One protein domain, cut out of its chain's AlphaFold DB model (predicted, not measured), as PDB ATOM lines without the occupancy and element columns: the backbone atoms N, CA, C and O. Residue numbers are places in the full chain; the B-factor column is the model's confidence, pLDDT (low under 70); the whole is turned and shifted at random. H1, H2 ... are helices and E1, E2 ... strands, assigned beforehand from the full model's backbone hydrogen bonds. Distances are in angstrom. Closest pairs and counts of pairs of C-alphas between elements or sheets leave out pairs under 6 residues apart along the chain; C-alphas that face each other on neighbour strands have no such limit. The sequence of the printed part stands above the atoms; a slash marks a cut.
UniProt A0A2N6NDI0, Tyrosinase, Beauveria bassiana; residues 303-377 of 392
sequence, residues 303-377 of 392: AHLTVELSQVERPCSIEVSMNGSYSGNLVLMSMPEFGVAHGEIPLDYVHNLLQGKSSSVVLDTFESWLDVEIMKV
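What this domain is: This is residues 303 to 377 of the 392 residues of the protein "Tyrosinase" of Beauveria bassiana (UniProt A0A2N6NDI0). A strongly twisted three-stranded sheet, E3 E2 E5, and a two-stranded sheet, E1 E4, lie face to face as a small sandwich, and the short helices H1 and H2 sit together at one end of its long axis. The printed part has 75 residues, in the order E1 E2 E3 E4 H1 H2 E5, with both sheets antiparallel and the class mixed, helices and strands. The outline is a rod of 44 by 21 by 17 A, only just loose, close to compact, with a radius of gyration of the C-alphas of 14.1 A.

How they stand to each other: E2, residues 316 to 322, is the inner strand between the edge strands E3, residues 325 to 332, and E5, residues 370 to 376. E2 and E3 form a hairpin, with N 318 and O 330 2.9 A apart; between E2 and E5, N 319 and O 373 are 2.8 A apart, both within hydrogen-bond range. In the other sheet E1, residues 303 to 308, pairs with E4, residues 340 to 346, through N 305 and O 343, 2.9 A. The facing parts of the sheets are 9.8 A centre to centre, their planes 11 degrees apart and their strands at 32 degrees; the closest C-alphas of E3 and E4, Gly 328 and Ile 345, are 5.9 A apart. H1, residues 348 to 353, and H2, residues 359 to 369, only graze the three-stranded sheet, with residues 348 to 350 and 365 to 369. They are close but not clearly touching, about perpendicular at 82 degrees, the closest C-alphas being His 351 and Val 362, 7.2 A. Every O i to N i+4 pair is within hydrogen-bond range in H2, and 1 of 2 in H1.

Where its parts are: E3 is 21.2 A long, E4 20.4 A, E2 and E5 19.6 A each, E1 16.6 A, H2 15.1 A and H1 8.9 A. E1 begins at C-alpha 303 (-30.325, -40.585, -44.706), and E5 ends at C-alpha 376 (-28.113, -20.626, -40.417).

The domain as a whole: The two C-alphas farthest apart, those of Glu 337 and Gly 356, are 44.4 A apart. The printed part has no cut and no long link. Mean pLDDT of the printed part is 91.4, and no printed residue is under 70.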
ATOM      1  N   ALA A 303     -31.028 -41.135 -45.856       93.88
ATOM      2  CA  ALA A 303     -30.325 -40.585 -44.706       93.88
ATOM      3  C   ALA A 303     -31.361 -40.172 -43.654       93.88
ATOM      4  O   ALA A 303     -32.230 -39.342 -43.930       93.88
ATOM      5  N   HIS A 304     -31.279 -40.758 -42.462       94.62
ATOM      6  CA  HIS A 304     -32.157 -40.417 -41.346       94.62
ATOM      7  C   HIS A 304     -31.505 -39.346 -40.474       94.62
ATOM      8  O   HIS A 304     -30.366 -39.496 -40.037       94.62
ATOM      9  N   LEU A 305     -32.250 -38.283 -40.198       94.94
ATOM     10  CA  LEU A 305     -31.822 -37.167 -39.365       94.94
ATOM     11  C   LEU A 305     -32.572 -37.227 -38.035       94.94
ATOM     12  O   LEU A 305     -33.782 -37.448 -38.003       94.94
ATOM     13  N   THR A 306     -31.852 -37.049 -36.932       96.31
ATOM     14  CA  THR A 306     -32.413 -36.924 -35.580       96.31
ATOM     15  C   THR A 306     -31.661 -35.819 -34.866       96.31
ATOM     16  O   THR A 306     -30.438 -35.875 -34.755       96.31
ATOM     17  N   VAL A 307     -32.387 -34.794 -34.432       94.75
ATOM     18  CA  VAL A 307     -31.806 -33.527 -33.992       94.75
ATOM     19  C   VAL A 307     -32.453 -33.102 -32.691       94.75
ATOM     20  O   VAL A 307     -33.670 -32.947 -32.614       94.75
ATOM     21  N   GLU A 308     -31.634 -32.874 -31.671       95.06
ATOM     22  CA  GLU A 308     -32.081 -32.261 -30.427       95.06
ATOM     23  C   GLU A 308     -32.196 -30.741 -30.633       95.06
ATOM     24  O   GLU A 308     -31.196 -30.049 -30.835       95.06
ATOM     25  N   LEU A 309     -33.424 -30.213 -30.600       91.56
ATOM     26  CA  LEU A 309     -33.731 -28.820 -30.950       91.56
ATOM     27  C   LEU A 309     -33.058 -27.800 -30.025       91.56
ATOM     28  O   LEU A 309     -32.866 -26.652 -30.428       91.56
ATOM     29  N   SER A 310     -32.706 -28.213 -28.805       90.12
ATOM     30  CA  SER A 310     -31.987 -27.382 -27.833       90.12
ATOM     31  C   SER A 310     -30.482 -27.260 -28.116       90.12
ATOM     32  O   SER A 310     -29.820 -26.400 -27.537       90.12
ATOM     33  N   GLN A 311     -29.929 -28.086 -29.010       90.56
ATOM     34  CA  GLN A 311     -28.498 -28.099 -29.349       90.56
ATOM     35  C   GLN A 311     -28.169 -27.357 -30.649       90.56
ATOM     36  O   GLN A 311     -26.997 -27.240 -31.008       90.56
ATOM     37  N   VAL A 312     -29.181 -26.855 -31.359       89.94
ATOM     38  CA  VAL A 312     -29.012 -26.185 -32.649       89.94
ATOM     39  C   VAL A 312     -29.666 -24.810 -32.605       89.94
ATOM     40  O   VAL A 312     -30.825 -24.664 -32.218       89.94
ATOM     41  N   GLU A 313     -28.912 -23.797 -33.022       91.12
ATOM     42  CA  GLU A 313     -29.431 -22.444 -33.211       91.12
ATOM     43  C   GLU A 313     -30.390 -22.412 -34.406       91.12
ATOM     44  O   GLU A 313     -30.060 -22.907 -35.484       91.12
ATOM     45  N   ARG A 314     -31.576 -21.831 -34.212       91.06
ATOM     46  CA  ARG A 314     -32.680 -21.849 -35.178       91.06
ATOM     47  C   ARG A 314     -33.227 -20.433 -35.408       91.06
ATOM     48  O   ARG A 314     -33.180 -19.624 -34.485       91.06
ATOM     49  N   PRO A 315     -33.799 -20.130 -36.589       92.88
ATOM     50  CA  PRO A 315     -34.069 -21.053 -37.692       92.88
ATOM     51  C   PRO A 315     -32.809 -21.472 -38.464       92.88
ATOM     52  O   PRO A 315     -31.895 -20.676 -38.672       92.88
ATOM     53  N   CYS A 316     -32.773 -22.729 -38.904       93.69
ATOM     54  CA  CYS A 316     -31.664 -23.282 -39.681       93.69
ATOM     55  C   CYS A 316     -32.132 -24.364 -40.665       93.69
ATOM     56  O   CYS A 316     -33.248 -24.877 -40.579       93.69
ATOM     57  N   SER A 317     -31.243 -24.740 -41.575       94.25
ATOM     58  CA  SER A 317     -31.377 -25.848 -42.515       94.25
ATOM     59  C   SER A 317     -30.225 -26.817 -42.270       94.25
ATOM     60  O   SER A 317     -29.067 -26.413 -42.306       94.25
ATOM     61  N   ILE A 318     -30.532 -28.078 -41.979       95.25
ATOM     62  CA  ILE A 318     -29.531 -29.146 -41.907       95.25
ATOM     63  C   ILE A 318     -29.451 -29.762 -43.291       95.25
ATOM     64  O   ILE A 318     -30.400 -30.411 -43.731       95.25
ATOM     65  N   GLU A 319     -28.351 -29.516 -43.984       94.12
ATOM     66  CA  GLU A 319     -28.141 -29.903 -45.372       94.12
ATOM     67  C   GLU A 319     -27.305 -31.168 -45.442       94.12
ATOM     68  O   GLU A 319     -26.291 -31.295 -44.761       94.12
ATOM     69  N   VAL A 320     -27.751 -32.113 -46.263       93.62
ATOM     70  CA  VAL A 320     -27.033 -33.356 -46.525       93.62
ATOM     71  C   VAL A 320     -26.517 -33.322 -47.947       93.62
ATOM     72  O   VAL A 320     -27.288 -33.161 -48.900       93.62
ATOM     73  N   SER A 321     -25.216 -33.531 -48.080       94.06
ATOM     74  CA  SER A 321     -24.518 -33.662 -49.348       94.06
ATOM     75  C   SER A 321     -23.826 -35.018 -49.428       94.06
ATOM     76  O   SER A 321     -23.412 -35.590 -48.424       94.06
ATOM     77  N   MET A 322     -23.705 -35.547 -50.642       93.12
ATOM     78  CA  MET A 322     -23.037 -36.814 -50.920       93.12
ATOM     79  C   MET A 322     -21.951 -36.551 -51.956       93.12
ATOM     80  O   MET A 322     -22.256 -36.200 -53.098       93.12
ATOM     81  N   ASN A 323     -20.683 -36.673 -51.552       92.56
ATOM     82  CA  ASN A 323     -19.516 -36.375 -52.391       92.56
ATOM     83  C   ASN A 323     -19.582 -34.957 -53.001       92.56
ATOM     84  O   ASN A 323     -19.458 -34.768 -54.213       92.56
ATOM     85  N   GLY A 324     -19.885 -33.965 -52.157       88.31
ATOM     86  CA  GLY A 324     -20.024 -32.556 -52.545       88.31
ATOM     87  C   GLY A 324     -21.289 -32.212 -53.344       88.31
ATOM     88  O   GLY A 324     -21.459 -31.061 -53.736       88.31
ATOM     89  N   SER A 325     -22.180 -33.177 -53.601       90.19
ATOM     90  CA  SER A 325     -23.458 -32.936 -54.282       90.19
ATOM     91  C   SER A 325     -24.612 -32.867 -53.283       90.19
ATOM     92  O   SER A 325     -24.884 -33.845 -52.585       90.19
ATOM     93  N   TYR A 326     -25.324 -31.740 -53.258       90.38
ATOM     94  CA  TYR A 326     -26.507 -31.545 -52.416       90.38
ATOM     95  C   TYR A 326     -27.568 -32.627 -52.669       90.38
ATOM     96  O   TYR A 326     -27.958 -32.871 -53.813       90.38
ATOM     97  N   SER A 327     -28.038 -33.266 -51.597       90.38
ATOM     98  CA  SER A 327     -29.034 -34.347 -51.639       90.38
ATOM     99  C   SER A 327     -30.378 -33.951 -51.021       90.38
ATOM    100  O   SER A 327     -31.417 -34.459 -51.439       90.38
ATOM    101  N   GLY A 328     -30.392 -33.027 -50.061       90.88
ATOM    102  CA  GLY A 328     -31.621 -32.535 -49.444       90.88
ATOM    103  C   GLY A 328     -31.355 -31.794 -48.143       90.88
ATOM    104  O   GLY A 328     -30.207 -31.644 -47.725       90.88
ATOM    105  N   ASN A 329     -32.422 -31.342 -47.487       93.25
ATOM    106  CA  ASN A 329     -32.313 -30.692 -46.190       93.25
ATOM    107  C   ASN A 329     -33.489 -30.982 -45.253       93.25
ATOM    108  O   ASN A 329     -34.583 -31.344 -45.686       93.25
ATOM    109  N   LEU A 330     -33.247 -30.746 -43.965       95.00
ATOM    110  CA  LEU A 330     -34.259 -30.642 -42.921       95.00
ATOM    111  C   LEU A 330     -34.275 -29.209 -42.391       95.00
ATOM    112  O   LEU A 330     -33.299 -28.753 -41.797       95.00
ATOM    113  N   VAL A 331     -35.378 -28.495 -42.603       95.19
ATOM    114  CA  VAL A 331     -35.542 -27.133 -42.086       95.19
ATOM    115  C   VAL A 331     -36.109 -27.178 -40.678       95.19
ATOM    116  O   VAL A 331     -37.138 -27.801 -40.432       95.19
ATOM    117  N   LEU A 332     -35.457 -26.467 -39.764       94.38
ATOM    118  CA  LEU A 332     -35.890 -26.298 -38.386       94.38
ATOM    119  C   LEU A 332     -36.258 -24.832 -38.163       94.38
ATOM    120  O   LEU A 332     -35.399 -23.950 -38.185       94.38
ATOM    121  N   MET A 333     -37.546 -24.570 -37.951       91.88
ATOM    122  CA  MET A 333     -38.045 -23.235 -37.610       91.88
ATOM    123  C   MET A 333     -37.682 -22.873 -36.156       91.88
ATOM    124  O   MET A 333     -37.216 -23.716 -35.383       91.88
ATOM    125  N   SER A 334     -37.892 -21.615 -35.756       90.00
ATOM    126  CA  SER A 334     -37.566 -21.129 -34.401       90.00
ATOM    127  C   SER A 334     -38.384 -21.797 -33.287       90.00
ATOM    128  O   SER A 334     -37.938 -21.866 -32.146       90.00
ATOM    129  N   MET A 335     -39.555 -22.349 -33.612       87.88
ATOM    130  CA  MET A 335     -40.438 -23.051 -32.678       87.88
ATOM    131  C   MET A 335     -40.659 -24.502 -33.129       87.88
ATOM    132  O   MET A 335     -40.692 -24.753 -34.333       87.88
ATOM    133  N   PRO A 336     -40.860 -25.450 -32.193       88.12
ATOM    134  CA  PRO A 336     -40.851 -25.271 -30.735       88.12
ATOM    135  C   PRO A 336     -39.433 -25.126 -30.154       88.12
ATOM    136  O   PRO A 336     -38.458 -25.471 -30.807       88.12
ATOM    137  N   GLU A 337     -39.299 -24.632 -28.922       83.44
ATOM    138  CA  GLU A 337     -37.993 -24.357 -28.293       83.44
ATOM    139  C   GLU A 337     -37.159 -25.624 -28.010       83.44
ATOM    140  O   GLU A 337     -35.941 -25.611 -28.156       83.44
ATOM    141  N   PHE A 338     -37.806 -26.741 -27.676       87.88
ATOM    142  CA  PHE A 338     -37.132 -27.973 -27.261       87.88
ATOM    143  C   PHE A 338     -37.792 -29.236 -27.827       87.88
ATOM    144  O   PHE A 338     -38.902 -29.214 -28.382       87.88
ATOM    145  N   GLY A 339     -37.112 -30.362 -27.622       90.25
ATOM    146  CA  GLY A 339     -37.516 -31.700 -28.032       90.25
ATOM    147  C   GLY A 339     -36.698 -32.194 -29.216       90.25
ATOM    148  O   GLY A 339     -35.803 -31.512 -29.701       90.25
ATOM    149  N   VAL A 340     -37.045 -33.377 -29.706       93.12
ATOM    150  CA  VAL A 340     -36.349 -33.995 -30.832       93.12
ATOM    151  C   VAL A 340     -37.143 -33.760 -32.111       93.12
ATOM    152  O   VAL A 340     -38.369 -33.883 -32.116       93.12
ATOM    153  N   ALA A 341     -36.434 -33.395 -33.173       94.81
ATOM    154  CA  ALA A 341     -36.952 -33.350 -34.526       94.81
ATOM    155  C   ALA A 341     -36.305 -34.449 -35.371       94.81
ATOM    156  O   ALA A 341     -35.111 -34.736 -35.246       94.81
ATOM    157  N   HIS A 342     -37.097 -35.030 -36.258       96.38
ATOM    158  CA  HIS A 342     -36.681 -36.065 -37.185       96.38
ATOM    159  C   HIS A 342     -36.898 -35.620 -38.630       96.38
ATOM    160  O   HIS A 342     -37.754 -34.784 -38.927       96.38
ATOM    161  N   GLY A 343     -36.110 -36.199 -39.530       93.25
ATOM    162  CA  GLY A 343     -36.268 -36.037 -40.967       93.25
ATOM    163  C   GLY A 343     -35.674 -37.213 -41.727       93.25
ATOM    164  O   GLY A 343     -34.932 -38.031 -41.178       93.25
ATOM    165  N   GLU A 344     -35.988 -37.294 -43.014       93.06
ATOM    166  CA  GLU A 344     -35.504 -38.349 -43.897       93.06
ATOM    167  C   GLU A 344     -35.223 -37.760 -45.282       93.06
ATOM    168  O   GLU A 344     -36.067 -37.070 -45.854       93.06
ATOM    169  N   ILE A 345     -34.029 -38.025 -45.817       92.56
ATOM    170  CA  ILE A 345     -33.605 -37.543 -47.136       92.56
ATOM    171  C   ILE A 345     -33.407 -38.745 -48.067       92.56
ATOM    172  O   ILE A 345     -32.575 -39.606 -47.766       92.56
ATOM    173  N   PRO A 346     -34.140 -38.829 -49.194       92.31
ATOM    174  CA  PRO A 346     -33.967 -39.904 -50.163       92.31
ATOM    175  C   PRO A 346     -32.613 -39.809 -50.870       92.31
ATOM    176  O   PRO A 346     -32.236 -38.760 -51.388       92.31
ATOM    177  N   LEU A 347     -31.906 -40.935 -50.956       91.81
ATOM    178  CA  LEU A 347     -30.602 -41.048 -51.618       91.81
ATOM    179  C   LEU A 347     -30.701 -41.740 -52.985       91.81
ATOM    180  O   LEU A 347     -29.706 -42.243 -53.500       91.81
ATOM    181  N   ASP A 348     -31.890 -41.775 -53.593       88.31
ATOM    182  CA  ASP A 348     -32.144 -42.483 -54.855       88.31
ATOM    183  C   ASP A 348     -31.236 -42.019 -55.997       88.31
ATOM    184  O   ASP A 348     -30.723 -42.841 -56.755       88.31
ATOM    185  N   TYR A 349     -30.991 -40.709 -56.106       85.12
ATOM    186  CA  TYR A 349     -30.085 -40.166 -57.119       85.12
ATOM    187  C   TYR A 349     -28.653 -40.688 -56.941       85.12
ATOM    188  O   TYR A 349     -28.028 -41.122 -57.904       85.12
ATOM    189  N   VAL A 350     -28.159 -40.712 -55.702       86.38
ATOM    190  CA  VAL A 350     -26.808 -41.193 -55.381       86.38
ATOM    191  C   VAL A 350     -26.728 -42.707 -55.557       86.38
ATOM    192  O   VAL A 350     -25.770 -43.216 -56.136       86.38
ATOM    193  N   HIS A 351     -27.767 -43.440 -55.147       86.69
ATOM    194  CA  HIS A 351     -27.858 -44.880 -55.360       86.69
ATOM    195  C   HIS A 351     -27.848 -45.246 -56.850       86.69
ATOM    196  O   HIS A 351     -27.214 -46.230 -57.231       86.69
ATOM    197  N   ASN A 352     -28.473 -44.434 -57.710       86.25
ATOM    198  CA  ASN A 352     -28.448 -44.655 -59.155       86.25
ATOM    199  C   ASN A 352     -27.024 -44.643 -59.743       86.25
ATOM    200  O   ASN A 352     -26.764 -45.350 -60.715       86.25
ATOM    201  N   LEU A 353     -26.081 -43.915 -59.133       86.31
ATOM    202  CA  LEU A 353     -24.661 -43.928 -59.522       86.31
ATOM    203  C   LEU A 353     -23.937 -45.221 -59.104       86.31
ATOM    204  O   LEU A 353     -22.875 -45.543 -59.632       86.31
ATOM    205  N   LEU A 354     -24.515 -45.968 -58.162       87.12
ATOM    206  CA  LEU A 354     -23.971 -47.195 -57.577       87.12
ATOM    207  C   LEU A 354     -24.779 -48.438 -57.989       87.12
ATOM    208  O   LEU A 354     -24.716 -49.474 -57.321       87.12
ATOM    209  N   GLN A 355     -25.545 -48.361 -59.081       84.19
ATOM    210  CA  GLN A 355     -26.342 -49.489 -59.567       84.19
ATOM    211  C   GLN A 355     -25.482 -50.738 -59.808       84.19
ATOM    212  O   GLN A 355     -24.363 -50.675 -60.319       84.19
ATOM    213  N   GLY A 356     -26.014 -51.899 -59.415       84.44
ATOM    214  CA  GLY A 356     -25.334 -53.194 -59.527       84.44
ATOM    215  C   GLY A 356     -24.285 -53.472 -58.444       84.44
ATOM    216  O   GLY A 356     -23.703 -54.557 -58.433       84.44
ATOM    217  N   LYS A 357     -24.035 -52.535 -57.520       87.81
ATOM    218  CA  LYS A 357     -23.218 -52.786 -56.324       87.81
ATOM    219  C   LYS A 357     -24.035 -53.515 -55.253       87.81
ATOM    220  O   LYS A 357     -25.254 -53.370 -55.182       87.81
ATOM    221  N   SER A 358     -23.361 -54.299 -54.409       90.06
ATOM    222  CA  SER A 358     -23.996 -54.903 -53.234       90.06
ATOM    223  C   SER A 358     -24.396 -53.824 -52.227       90.06
ATOM    224  O   SER A 358     -23.762 -52.772 -52.157       90.06
ATOM    225  N   SER A 359     -25.398 -54.105 -51.392       89.38
ATOM    226  CA  SER A 359     -25.829 -53.172 -50.343       89.38
ATOM    227  C   SER A 359     -24.697 -52.766 -49.401       89.38
ATOM    228  O   SER A 359     -24.643 -51.609 -49.014       89.38
ATOM    229  N   SER A 360     -23.760 -53.668 -49.088       91.38
ATOM    230  CA  SER A 360     -22.584 -53.332 -48.274       91.38
ATOM    231  C   SER A 360     -21.733 -52.241 -48.923       91.38
ATOM    232  O   SER A 360     -21.461 -51.229 -48.299       91.38
ATOM    233  N   VAL A 361     -21.413 -52.385 -50.213       92.75
ATOM    234  CA  VAL A 361     -20.616 -51.394 -50.950       92.75
ATOM    235  C   VAL A 361     -21.359 -50.066 -51.063       92.75
ATOM    236  O   VAL A 361     -20.733 -49.013 -50.976       92.75
ATOM    237  N   VAL A 362     -22.681 -50.094 -51.255       92.69
ATOM    238  CA  VAL A 362     -23.499 -48.872 -51.287       92.69
ATOM    239  C   VAL A 362     -23.430 -48.139 -49.947       92.69
ATOM    240  O   VAL A 362     -23.175 -46.938 -49.939       92.69
ATOM    241  N   LEU A 363     -23.605 -48.853 -48.832       92.50
ATOM    242  CA  LEU A 363     -23.563 -48.272 -47.489       92.50
ATOM    243  C   LEU A 363     -22.170 -47.736 -47.133       92.50
ATOM    244  O   LEU A 363     -22.076 -46.590 -46.708       92.50
ATOM    245  N   ASP A 364     -21.107 -48.498 -47.402       93.56
ATOM    246  CA  ASP A 364     -19.722 -48.051 -47.179       93.56
ATOM    247  C   ASP A 364     -19.415 -46.783 -47.999       93.56
ATOM    248  O   ASP A 364     -18.763 -45.849 -47.530       93.56
ATOM    249  N   THR A 365     -19.925 -46.719 -49.237       93.75
ATOM    250  CA  THR A 365     -19.762 -45.538 -50.095       93.75
ATOM    251  C   THR A 365     -20.510 -44.343 -49.515       93.75
ATOM    252  O   THR A 365     -19.944 -43.256 -49.445       93.75
ATOM    253  N   PHE A 366     -21.755 -44.533 -49.075       93.88
ATOM    254  CA  PHE A 366     -22.544 -43.474 -48.452       93.88
ATOM    255  C   PHE A 366     -21.883 -42.925 -47.197       93.88
ATOM    256  O   PHE A 366     -21.783 -41.712 -47.077       93.88
ATOM    257  N   GLU A 367     -21.372 -43.785 -46.319       92.56
ATOM    258  CA  GLU A 367     -20.646 -43.355 -45.123       92.56
ATOM    259  C   GLU A 367     -19.402 -42.532 -45.483       92.56
ATOM    260  O   GLU A 367     -19.144 -41.500 -44.871       92.56
ATOM    261  N   SER A 368     -18.669 -42.929 -46.529       94.62
ATOM    262  CA  SER A 368     -17.489 -42.185 -46.985       94.62
ATOM    263  C   SER A 368     -17.805 -40.856 -47.683       94.62
ATOM    264  O   SER A 368     -16.940 -39.988 -47.772       94.62
ATOM    265  N   TRP A 369     -19.010 -40.718 -48.240       95.12
ATOM    266  CA  TRP A 369     -19.427 -39.565 -49.047       95.12
ATOM    267  C   TRP A 369     -20.274 -38.562 -48.275       95.12
ATOM    268  O   TRP A 369     -20.442 -37.443 -48.764       95.12
ATOM    269  N   LEU A 370     -20.840 -38.977 -47.142       95.00
ATOM    270  CA  LEU A 370     -21.772 -38.188 -46.360       95.00
ATOM    271  C   LEU A 370     -21.085 -36.946 -45.801       95.00
ATOM    272  O   LEU A 370     -20.100 -37.035 -45.072       95.00
ATOM    273  N   ASP A 371     -21.680 -35.802 -46.098       95.75
ATOM    274  CA  ASP A 371     -21.347 -34.522 -45.501       95.75
ATOM    275  C   ASP A 371     -22.628 -33.853 -44.997       95.75
ATOM    276  O   ASP A 371     -23.678 -33.924 -45.647       95.75
ATOM    277  N   VAL A 372     -22.552 -33.253 -43.808       94.50
ATOM    278  CA  VAL A 372     -23.697 -32.627 -43.137       94.50
ATOM    279  C   VAL A 372     -23.308 -31.238 -42.662       94.50
ATOM    280  O   VAL A 372     -22.422 -31.088 -41.821       94.50
ATOM    281  N   GLU A 373     -24.026 -30.231 -43.147       93.88
ATOM    282  CA  GLU A 373     -23.801 -28.828 -42.807       93.88
ATOM    283  C   GLU A 373     -25.046 -28.222 -42.147       93.88
ATOM    284  O   GLU A 373     -26.180 -28.538 -42.504       93.88
ATOM    285  N   ILE A 374     -24.847 -27.338 -41.164       92.81
ATOM    286  CA  ILE A 374     -25.933 -26.569 -40.545       92.81
ATOM    287  C   ILE A 374     -25.884 -25.143 -41.088       92.81
ATOM    288  O   ILE A 374     -25.091 -24.316 -40.639       92.81
ATOM    289  N   MET A 375     -26.787 -24.849 -42.017       90.44
ATOM    290  CA  MET A 375     -26.951 -23.537 -42.625       90.44
ATOM    291  C   MET A 375     -27.882 -22.675 -41.776       90.44
ATOM    292  O   MET A 375     -29.068 -22.969 -41.619       90.44
ATOM    293  N   LYS A 376     -27.349 -21.589 -41.219       86.56
ATOM    294  CA  LYS A 376     -28.113 -20.626 -40.417       86.56
ATOM    295  C   LYS A 376     -28.633 -19.493 -41.293       86.56
ATOM    296  O   LYS A 376     -27.996 -19.123 -42.277       86.56
ATOM    297  N   VAL A 377     -29.759 -18.899 -40.901       78.06
ATOM    298  CA  VAL A 377     -30.216 -17.653 -41.527       78.06
ATOM    299  C   VAL A 377     -29.261 -16.529 -41.125       78.06
ATOM    300  O   VAL A 377     -29.206 -16.134 -39.963       78.06
TER     301      VAL A 377